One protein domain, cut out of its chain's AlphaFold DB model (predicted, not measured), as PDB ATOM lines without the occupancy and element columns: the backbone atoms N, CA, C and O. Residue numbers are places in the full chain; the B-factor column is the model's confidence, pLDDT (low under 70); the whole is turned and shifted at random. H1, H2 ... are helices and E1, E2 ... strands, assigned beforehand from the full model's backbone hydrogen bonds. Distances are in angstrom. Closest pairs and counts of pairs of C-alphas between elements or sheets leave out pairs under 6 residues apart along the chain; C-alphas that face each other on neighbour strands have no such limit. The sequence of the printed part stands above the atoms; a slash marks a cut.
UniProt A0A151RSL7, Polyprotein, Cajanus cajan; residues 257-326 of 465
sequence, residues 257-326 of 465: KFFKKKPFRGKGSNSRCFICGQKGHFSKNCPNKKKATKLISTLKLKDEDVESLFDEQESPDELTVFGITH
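What this domain is: This is residues 257 to 326 of the 465 residues of the protein "Polyprotein" of Cajanus cajan (UniProt A0A151RSL7). A small three-stranded sheet makes one end of this domain, and a ten-residue helix, H1, lies toward the other end together with the loops of residues 272 to 288. Between them, near the middle, sits the short helix H2, which leads straight into strand E2. The printed part has 70 residues with two named helices and three named strands, in the order E1, H1, H2, E2, E3; the sheet's order is E2, E1, E3, all antiparallel. The class is mixed, helices and strands, with under half of the residues in named elements. The whole is compact, with a radius of gyration of the C-alphas of 11.4 A, and its outline is rounded, spanning 31 by 24 by 23 A.

Where its parts are: Find C-alpha 257 at (179.936, 232.600, 165.396); from there E1 runs over residues 257 to 261, 13.9 A. Residues 262 to 288 then hold no named element. H1 begins at C-alpha 289, at (196.411, 226.442, 174.026), and runs 14.2 A over residues 289 to 298. Look next at residues 306 to 309 for H2, 5.3 A, and at residues 310 to 313 for E2, 9.6 A. E3, residues 320 to 325, runs 14.5 A and ends at C-alpha 325, at (182.278, 233.613, 171.248).

How they stand to each other: Begin with E1, the inner strand of the sheet; E2 and E3 are its edge strands. E1 and E3 are antiparallel at 150 degrees between their directions; look for N 259 and O 322, 2.8 A apart, and N 257 and O 324, 2.9 A apart, both within hydrogen-bond range. E2 and E1 are antiparallel at 139 degrees, with N 311 and O 260 at 2.8 A and N 313 and O 258 at 2.7 A, within hydrogen-bond range. The sheet is only just strongly twisted, its C-alphas lying up to 4.1 A off their best plane. H2 is on the sheet but only grazes it, with its residues 306 to 309. H1 is not on the sheet, and it is apart from E2 and from E3. H1 and H2 are close but not clearly touching; their closest C-alphas, those of Ile 296 and Val 306, are 7.6 A apart. In H1 every O i to N i+4 pair is within hydrogen-bond range, while H2 is too short for such a pair.

The domain as a whole: The two C-alphas farthest apart are those of Pro 287 and Glu 318, at 31.9 A. The printed part has no cut. The link from E1 to H1, 27 residues, is long; those from H1 to H2 and from E2 to E3 are short, and that from H2 to E2 is tight. The mean pLDDT of the printed part is 74.1; look for values under 70 at residues 263 to 271, 300 to 304, 318 to 319 and 325 to 326.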
ATOM      1  N   LYS A 257     179.782 233.224 166.710       79.19
ATOM      2  CA  LYS A 257     179.936 232.600 165.396       79.19
ATOM      3  C   LYS A 257     179.428 231.175 165.468       79.19
ATOM      4  O   LYS A 257     179.723 230.498 166.449       79.19
ATOM      5  N   PHE A 258     178.685 230.739 164.463       82.62
ATOM      6  CA  PHE A 258     178.033 229.431 164.433       82.62
ATOM      7  C   PHE A 258     178.763 228.500 163.467       82.62
ATOM      8  O   PHE A 258     179.451 228.977 162.570       82.62
ATOM      9  N   PHE A 259     178.666 227.188 163.667       83.06
ATOM     10  CA  PHE A 259     179.404 226.206 162.875       83.06
ATOM     11  C   PHE A 259     178.533 224.997 162.533       83.06
ATOM     12  O   PHE A 259     177.886 224.448 163.424       83.06
ATOM     13  N   LYS A 260     178.569 224.540 161.275       83.38
ATOM     14  CA  LYS A 260     177.877 223.328 160.779       83.38
ATOM     15  C   LYS A 260     178.859 222.284 160.258       83.38
ATOM     16  O   LYS A 260     179.976 222.639 159.899       83.38
ATOM     17  N   LYS A 261     178.460 221.008 160.176       81.19
ATOM     18  CA  LYS A 261     179.301 219.951 159.572       81.19
ATOM     19  C   LYS A 261     179.468 220.160 158.065       81.19
ATOM     20  O   LYS A 261     178.507 220.499 157.376       81.19
ATOM     21  N   LYS A 262     180.674 219.905 157.549       79.75
ATOM     22  CA  LYS A 262     180.941 219.907 156.105       79.75
ATOM     23  C   LYS A 262     180.366 218.656 155.438       79.75
ATOM     24  O   LYS A 262     180.460 217.574 156.016       79.75
ATOM     25  N   PRO A 263     179.849 218.769 154.202       65.75
ATOM     26  CA  PRO A 263     179.390 217.615 153.428       65.75
ATOM     27  C   PRO A 263     180.542 216.744 152.892       65.75
ATOM     28  O   PRO A 263     180.341 215.561 152.644       65.75
ATOM     29  N   PHE A 264     181.750 217.297 152.730       65.62
ATOM     30  CA  PHE A 264     182.941 216.567 152.283       65.62
ATOM     31  C   PHE A 264     184.159 216.949 153.132       65.62
ATOM     32  O   PHE A 264     184.349 218.121 153.463       65.62
ATOM     33  N   ARG A 265     184.993 215.961 153.479       62.44
ATOM     34  CA  ARG A 265     186.225 216.173 154.255       62.44
ATOM     35  C   ARG A 265     187.308 216.739 153.342       62.44
ATOM     36  O   ARG A 265     187.685 216.104 152.365       62.44
ATOM     37  N   GLY A 266     187.841 217.916 153.658       60.19
ATOM     38  CA  GLY A 266     188.871 218.524 152.822       60.19
ATOM     39  C   GLY A 266     189.538 219.746 153.438       60.19
ATOM     40  O   GLY A 266     188.923 220.524 154.169       60.19
ATOM     41  N   LYS A 267     190.824 219.913 153.121       57.88
ATOM     42  CA  LYS A 267     191.655 221.031 153.567       57.88
ATOM     43  C   LYS A 267     191.397 222.229 152.651       57.88
ATOM     44  O   LYS A 267     191.892 222.275 151.530       57.88
ATOM     45  N   GLY A 268     190.590 223.185 153.105       58.84
ATOM     46  CA  GLY A 268     190.406 224.442 152.379       58.84
ATOM     47  C   GLY A 268     191.725 225.219 152.338       58.84
ATOM     48  O   GLY A 268     192.340 225.428 153.381       58.84
ATOM     49  N   SER A 269     192.156 225.676 151.162       54.59
ATOM     50  CA  SER A 269     193.448 226.360 150.946       54.59
ATOM     51  C   SER A 269     193.606 227.704 151.683       54.59
ATOM     52  O   SER A 269     194.663 228.323 151.622       54.59
ATOM     53  N   ASN A 270     192.574 228.160 152.401       57.41
ATOM     54  CA  ASN A 270     192.525 229.448 153.093       57.41
ATOM     55  C   ASN A 270     191.904 229.335 154.502       57.41
ATOM     56  O   ASN A 270     191.265 230.272 154.984       57.41
ATOM     57  N   SER A 271     192.030 228.174 155.152       67.94
ATOM     58  CA  SER A 271     191.484 227.949 156.493       67.94
ATOM     59  C   SER A 271     192.231 228.774 157.547       67.94
ATOM     60  O   SER A 271     193.429 228.588 157.776       67.94
ATOM     61  N   ARG A 272     191.505 229.683 158.200       82.56
ATOM     62  CA  ARG A 272     191.932 230.392 159.413       82.56
ATOM     63  C   ARG A 272     191.560 229.582 160.653       82.56
ATOM     64  O   ARG A 272     190.548 228.890 160.639       82.56
ATOM     65  N   CYS A 273     192.327 229.723 161.726       81.50
ATOM     66  CA  CYS A 273     192.021 229.114 163.017       81.50
ATOM     67  C   CYS A 273     190.676 229.623 163.566       81.50
ATOM     68  O   CYS A 273     190.475 230.833 163.679       81.50
ATOM     69  N   PHE A 274     189.765 228.729 163.955       81.75
ATOM     70  CA  PHE A 274     188.453 229.104 164.507       81.75
ATOM     71  C   PHE A 274     188.515 229.704 165.917       81.75
ATOM     72  O   PHE A 274     187.553 230.316 166.369       81.75
ATOM     73  N   ILE A 275     189.654 229.592 166.603       78.94
ATOM     74  CA  ILE A 275     189.846 230.153 167.947       78.94
ATOM     75  C   ILE A 275     190.361 231.592 167.884       78.94
ATOM     76  O   ILE A 275     189.830 232.467 168.568       78.94
ATOM     77  N   CYS A 276     191.401 231.851 167.084       77.81
ATOM     78  CA  CYS A 276     192.071 233.158 167.038       77.81
ATOM     79  C   CYS A 276     191.859 233.928 165.726       77.81
ATOM     80  O   CYS A 276     192.186 235.107 165.656       77.81
ATOM     81  N   GLY A 277     191.328 233.290 164.680       74.94
ATOM     82  CA  GLY A 277     191.079 233.914 163.379       74.94
ATOM     83  C   GLY A 277     192.318 234.133 162.502       74.94
ATOM     84  O   GLY A 277     192.163 234.614 161.378       74.94
ATOM     85  N   GLN A 278     193.523 233.781 162.964       76.81
ATOM     86  CA  GLN A 278     194.769 233.934 162.201       76.81
ATOM     87  C   GLN A 278     194.958 232.799 161.179       76.81
ATOM     88  O   GLN A 278     194.489 231.675 161.374       76.81
ATOM     89  N   LYS A 279     195.650 233.098 160.072       78.69
ATOM     90  CA  LYS A 279     196.013 232.122 159.030       78.69
ATOM     91  C   LYS A 279     197.340 231.433 159.373       78.69
ATOM     92  O   LYS A 279     198.155 231.991 160.098       78.69
ATOM     93  N   GLY A 280     197.559 230.236 158.831       77.00
ATOM     94  CA  GLY A 280     198.815 229.484 158.982       77.00
ATOM     95  C   GLY A 280     198.791 228.366 160.032       77.00
ATOM     96  O   GLY A 280     199.720 227.566 160.066       77.00
ATOM     97  N   HIS A 281     197.733 228.253 160.843       81.50
ATOM     98  CA  HIS A 281     197.538 227.144 161.784       81.50
ATOM     99  C   HIS A 281     196.049 226.816 161.990       81.50
ATOM    100  O   HIS A 281     195.181 227.657 161.753       81.50
ATOM    101  N   PHE A 282     195.765 225.596 162.452       83.44
ATOM    102  CA  PHE A 282     194.425 225.120 162.828       83.44
ATOM    103  C   PHE A 282     194.167 225.257 164.325       83.44
ATOM    104  O   PHE A 282     195.106 225.450 165.100       83.44
ATOM    105  N   SER A 283     192.913 225.085 164.748       83.00
ATOM    106  CA  SER A 283     192.520 225.155 166.158       83.00
ATOM    107  C   SER A 283     193.348 224.230 167.060       83.00
ATOM    108  O   SER A 283     193.681 224.627 168.174       83.00
ATOM    109  N   LYS A 284     193.773 223.055 166.564       79.00
ATOM    110  CA  LYS A 284     194.669 222.113 167.271       79.00
ATOM    111  C   LYS A 284     196.038 222.712 167.605       79.00
ATOM    112  O   LYS A 284     196.564 222.475 168.689       79.00
ATOM    113  N   ASN A 285     196.567 223.552 166.717       79.06
ATOM    114  CA  ASN A 285     197.892 224.165 166.829       79.06
ATOM    115  C   ASN A 285     197.817 225.658 167.186       79.06
ATOM    116  O   ASN A 285     198.749 226.412 166.911       79.06
ATOM    117  N   CYS A 286     196.703 226.113 167.767       81.06
ATOM    118  CA  CYS A 286     196.545 227.517 168.117       81.06
ATOM    119  C   CYS A 286     197.505 227.913 169.254       81.06
ATOM    120  O   CYS A 286     197.562 227.212 170.270       81.06
ATOM    121  N   PRO A 287     198.208 229.062 169.153       79.44
ATOM    122  CA  PRO A 287     199.041 229.578 170.240       79.44
ATOM    123  C   PRO A 287     198.235 229.793 171.532       79.44
ATOM    124  O   PRO A 287     198.777 229.685 172.631       79.44
ATOM    125  N   ASN A 288     196.914 229.990 171.429       78.56
ATOM    126  CA  ASN A 288     196.008 230.003 172.575       78.56
ATOM    127  C   ASN A 288     195.607 228.576 173.016       78.56
ATOM    128  O   ASN A 288     194.467 228.136 172.829       78.56
ATOM    129  N   LYS A 289     196.556 227.859 173.635       75.50
ATOM    130  CA  LYS A 289     196.411 226.442 174.026       75.50
ATOM    131  C   LYS A 289     195.188 226.160 174.909       75.50
ATOM    132  O   LYS A 289     194.530 225.147 174.711       75.50
ATOM    133  N   LYS A 290     194.850 227.052 175.852       76.31
ATOM    134  CA  LYS A 290     193.721 226.857 176.791       76.31
ATOM    135  C   LYS A 290     192.362 226.836 176.082       76.31
ATOM    136  O   LYS A 290     191.501 226.029 176.423       76.31
ATOM    137  N   LYS A 291     192.155 227.722 175.099       73.25
ATOM    138  CA  LYS A 291     190.910 227.756 174.312       73.25
ATOM    139  C   LYS A 291     190.839 226.574 173.337       73.25
ATOM    140  O   LYS A 291     189.767 226.005 173.160       73.25
ATOM    141  N   ALA A 292     191.980 226.166 172.781       73.81
ATOM    142  CA  ALA A 292     192.087 225.015 171.887       73.81
ATOM    143  C   ALA A 292     191.742 223.689 172.551       73.81
ATOM    144  O   ALA A 292     190.869 222.971 172.069       73.81
ATOM    145  N   THR A 293     192.367 223.388 173.688       73.44
ATOM    146  CA  THR A 293     192.118 222.133 174.404       73.44
ATOM    147  C   THR A 293     190.664 222.013 174.846       73.44
ATOM    148  O   THR A 293     190.084 220.940 174.706       73.44
ATOM    149  N   LYS A 294     190.045 223.113 175.302       76.31
ATOM    150  CA  LYS A 294     188.634 223.139 175.716       76.31
ATOM    151  C   LYS A 294     187.670 222.895 174.551       76.31
ATOM    152  O   LYS A 294     186.679 222.189 174.711       76.31
ATOM    153  N   LEU A 295     187.950 223.456 173.378       74.88
ATOM    154  CA  LEU A 295     187.124 223.247 172.190       74.88
ATOM    155  C   LEU A 295     187.235 221.801 171.670       74.88
ATOM    156  O   LEU A 295     186.221 221.160 171.397       74.88
ATOM    157  N   ILE A 296     188.457 221.268 171.599       73.62
ATOM    158  CA  ILE A 296     188.731 219.903 171.122       73.62
ATOM    159  C   ILE A 296     188.128 218.858 172.065       73.62
ATOM    160  O   ILE A 296     187.508 217.901 171.598       73.62
ATOM    161  N   SER A 297     188.248 219.059 173.383       70.62
ATOM    162  CA  SER A 297     187.659 218.153 174.373       70.62
ATOM    163  C   SER A 297     186.130 218.154 174.317       70.62
ATOM    164  O   SER A 297     185.521 217.088 174.372       70.62
ATOM    165  N   THR A 298     185.507 219.323 174.130       71.44
ATOM    166  CA  THR A 298     184.042 219.450 174.035       71.44
ATOM    167  C   THR A 298     183.488 218.743 172.797       71.44
ATOM    168  O   THR A 298     182.446 218.096 172.868       71.44
ATOM    169  N   LEU A 299     184.197 218.816 171.667       72.75
ATOM    170  CA  LEU A 299     183.794 218.167 170.415       72.75
ATOM    171  C   LEU A 299     184.250 216.698 170.309       72.75
ATOM    172  O   LEU A 299     183.980 216.061 169.292       72.75
ATOM    173  N   LYS A 300     184.922 216.151 171.339       69.19
ATOM    174  CA  LYS A 300     185.454 214.772 171.391       69.19
ATOM    175  C   LYS A 300     186.238 214.369 170.128       69.19
ATOM    176  O   LYS A 300     186.165 213.223 169.683       69.19
ATOM    177  N   LEU A 301     186.981 215.302 169.532       69.31
ATOM    178  CA  LEU A 301     187.732 215.033 168.304       69.31
ATOM    179  C   LEU A 301     188.994 214.241 168.646       69.31
ATOM    180  O   LEU A 301     189.874 214.742 169.343       69.31
ATOM    181  N   LYS A 302     189.056 212.987 168.181       54.81
ATOM    182  CA  LYS A 302     190.122 212.046 168.553       54.81
ATOM    183  C   LYS A 302     191.443 212.272 167.828       54.81
ATOM    184  O   LYS A 302     192.436 211.817 168.361       54.81
ATOM    185  N   ASP A 303     191.467 212.996 166.703       59.31
ATOM    186  CA  ASP A 303     192.718 213.492 166.095       59.31
ATOM    187  C   ASP A 303     192.549 214.477 164.923       59.31
ATOM    188  O   ASP A 303     193.525 215.124 164.533       59.31
ATOM    189  N   GLU A 304     191.336 214.625 164.388       66.31
ATOM    190  CA  GLU A 304     191.029 215.463 163.219       66.31
ATOM    191  C   GLU A 304     190.898 216.963 163.561       66.31
ATOM    192  O   GLU A 304     190.392 217.338 164.622       66.31
ATOM    193  N   ASP A 305     191.329 217.836 162.639       77.69
ATOM    194  CA  ASP A 305     191.242 219.294 162.794       77.69
ATOM    195  C   ASP A 305     189.785 219.775 162.696       77.69
ATOM    196  O   ASP A 305     189.059 219.417 161.767       77.69
ATOM    197  N   VAL A 306     189.356 220.655 163.602       79.00
ATOM    198  CA  VAL A 306     187.977 221.190 163.643       79.00
ATOM    199  C   VAL A 306     187.608 221.868 162.316       79.00
ATOM    200  O   VAL A 306     186.515 221.674 161.789       79.00
ATOM    201  N   GLU A 307     188.539 222.611 161.721       82.31
ATOM    202  CA  GLU A 307     188.371 223.306 160.440       82.31
ATOM    203  C   GLU A 307     188.206 222.364 159.233       82.31
ATOM    204  O   GLU A 307     187.767 222.796 158.162       82.31
ATOM    205  N   SER A 308     188.555 221.083 159.385       78.62
ATOM    206  CA  SER A 308     188.327 220.057 158.359       78.62
ATOM    207  C   SER A 308     186.908 219.481 158.408       78.62
ATOM    208  O   SER A 308     186.401 219.008 157.391       78.62
ATOM    209  N   LEU A 309     186.254 219.574 159.569       78.94
ATOM    210  CA  LEU A 309     184.949 218.976 159.846       78.94
ATOM    211  C   LEU A 309     183.803 219.982 159.844       78.94
ATOM    212  O   LEU A 309     182.664 219.582 159.596       78.94
ATOM    213  N   PHE A 310     184.085 221.263 160.096       83.19
ATOM    214  CA  PHE A 310     183.050 222.281 160.271       83.19
ATOM    215  C   PHE A 310     183.282 223.555 159.446       83.19
ATOM    216  O   PHE A 310     184.421 223.977 159.254       83.19
ATOM    217  N   ASP A 311     182.192 224.171 158.979       81.06
ATOM    218  CA  ASP A 311     182.157 225.473 158.294       81.06
ATOM    219  C   ASP A 311     181.489 226.543 159.170       81.06
ATOM    220  O   ASP A 311     180.504 226.262 159.852       81.06
ATOM    221  N   GLU A 312     182.013 227.773 159.117       81.50
ATOM    222  CA  GLU A 312     181.488 228.955 159.820       81.50
ATOM    223  C   GLU A 312     180.177 229.450 159.172       81.50
ATOM    224  O   GLU A 312     180.046 229.493 157.949       81.50
ATOM    225  N   GLN A 313     179.208 229.840 159.999       73.88
ATOM    226  CA  GLN A 313     177.898 230.373 159.630       73.88
ATOM    227  C   GLN A 313     177.695 231.752 160.275       73.88
ATOM    228  O   GLN A 313     178.019 231.961 161.449       73.88
ATOM    229  N   GLU A 314     177.115 232.686 159.517       71.56
ATOM    230  CA  GLU A 314     176.813 234.048 159.988       71.56
ATOM    231  C   GLU A 314     175.600 234.099 160.931       71.56
ATOM    232  O   GLU A 314     175.551 234.924 161.845       71.56
ATOM    233  N   SER A 315     174.639 233.190 160.754       72.00
ATOM    234  CA  SER A 315     173.440 233.052 161.584       72.00
ATOM    235  C   SER A 315     173.186 231.583 161.931       72.00
ATOM    236  O   SER A 315     173.507 230.719 161.114       72.00
ATOM    237  N   PRO A 316     172.592 231.284 163.098       76.50
ATOM    238  CA  PRO A 316     172.260 229.914 163.458       76.50
ATOM    239  C   PRO A 316     171.096 229.408 162.595       76.50
ATOM    240  O   PRO A 316     170.096 230.110 162.433       76.50
ATOM    241  N   ASP A 317     171.221 228.193 162.073       73.69
ATOM    242  CA  ASP A 317     170.182 227.470 161.338       73.69
ATOM    243  C   ASP A 317     169.977 226.060 161.927       73.69
ATOM    244  O   ASP A 317     170.532 225.715 162.971       73.69
ATOM    245  N   GLU A 318     169.134 225.246 161.292       68.94
ATOM    246  CA  GLU A 318     168.833 223.873 161.731       68.94
ATOM    247  C   GLU A 318     170.038 222.921 161.634       68.94
ATOM    248  O   GLU A 318     170.036 221.866 162.257       68.94
ATOM    249  N   LEU A 319     171.090 223.301 160.902       68.56
ATOM    250  CA  LEU A 319     172.303 222.510 160.696       68.56
ATOM    251  C   LEU A 319     173.471 222.975 161.584       68.56
ATOM    252  O   LEU A 319     174.566 222.404 161.513       68.56
ATOM    253  N   THR A 320     173.268 224.007 162.410       78.81
ATOM    254  CA  THR A 320     174.270 224.513 163.353       78.81
ATOM    255  C   THR A 320     174.541 223.496 164.463       78.81
ATOM    256  O   THR A 320     173.652 223.110 165.212       78.81
ATOM    257  N   VAL A 321     175.808 223.113 164.620       76.81
ATOM    258  CA  VAL A 321     176.280 222.131 165.608       76.81
ATOM    259  C   VAL A 321     176.789 222.806 166.882       76.81
ATOM    260  O   VAL A 321     176.535 222.334 167.987       76.81
ATOM    261  N   PHE A 322     177.528 223.910 166.756       78.25
ATOM    262  CA  PHE A 322     178.049 224.651 167.908       78.25
ATOM    263  C   PHE A 322     178.298 226.124 167.576       78.25
ATOM    264  O   PHE A 322     178.340 226.510 166.408       78.25
ATOM    265  N   GLY A 323     178.482 226.954 168.609       80.00
ATOM    266  CA  GLY A 323     178.889 228.349 168.452       80.00
ATOM    267  C   GLY A 323     180.049 228.754 169.364       80.00
ATOM    268  O   GLY A 323     180.128 228.318 170.514       80.00
ATOM    269  N   ILE A 324     180.936 229.613 168.855       76.50
ATOM    270  CA  ILE A 324     182.095 230.162 169.576       76.50
ATOM    271  C   ILE A 324     181.903 231.671 169.775       76.50
ATOM    272  O   ILE A 324     181.545 232.397 168.846       76.50
ATOM    273  N   THR A 325     182.175 232.169 170.984       68.12
ATOM    274  CA  THR A 325     182.278 233.613 171.248       68.12
ATOM    275  C   THR A 325     183.683 234.116 170.944       68.12
ATOM    276  O   THR A 325     184.636 233.669 171.586       68.12
ATOM    277  N   HIS A 326     183.816 235.108 170.065       58.69
ATOM    278  CA  HIS A 326     185.060 235.871 169.953       58.69
ATOM    279  C   HIS A 326     184.993 237.113 170.844       58.69
ATOM    280  O   HIS A 326     184.049 237.900 170.762       58.69
TER     281      HIS A 326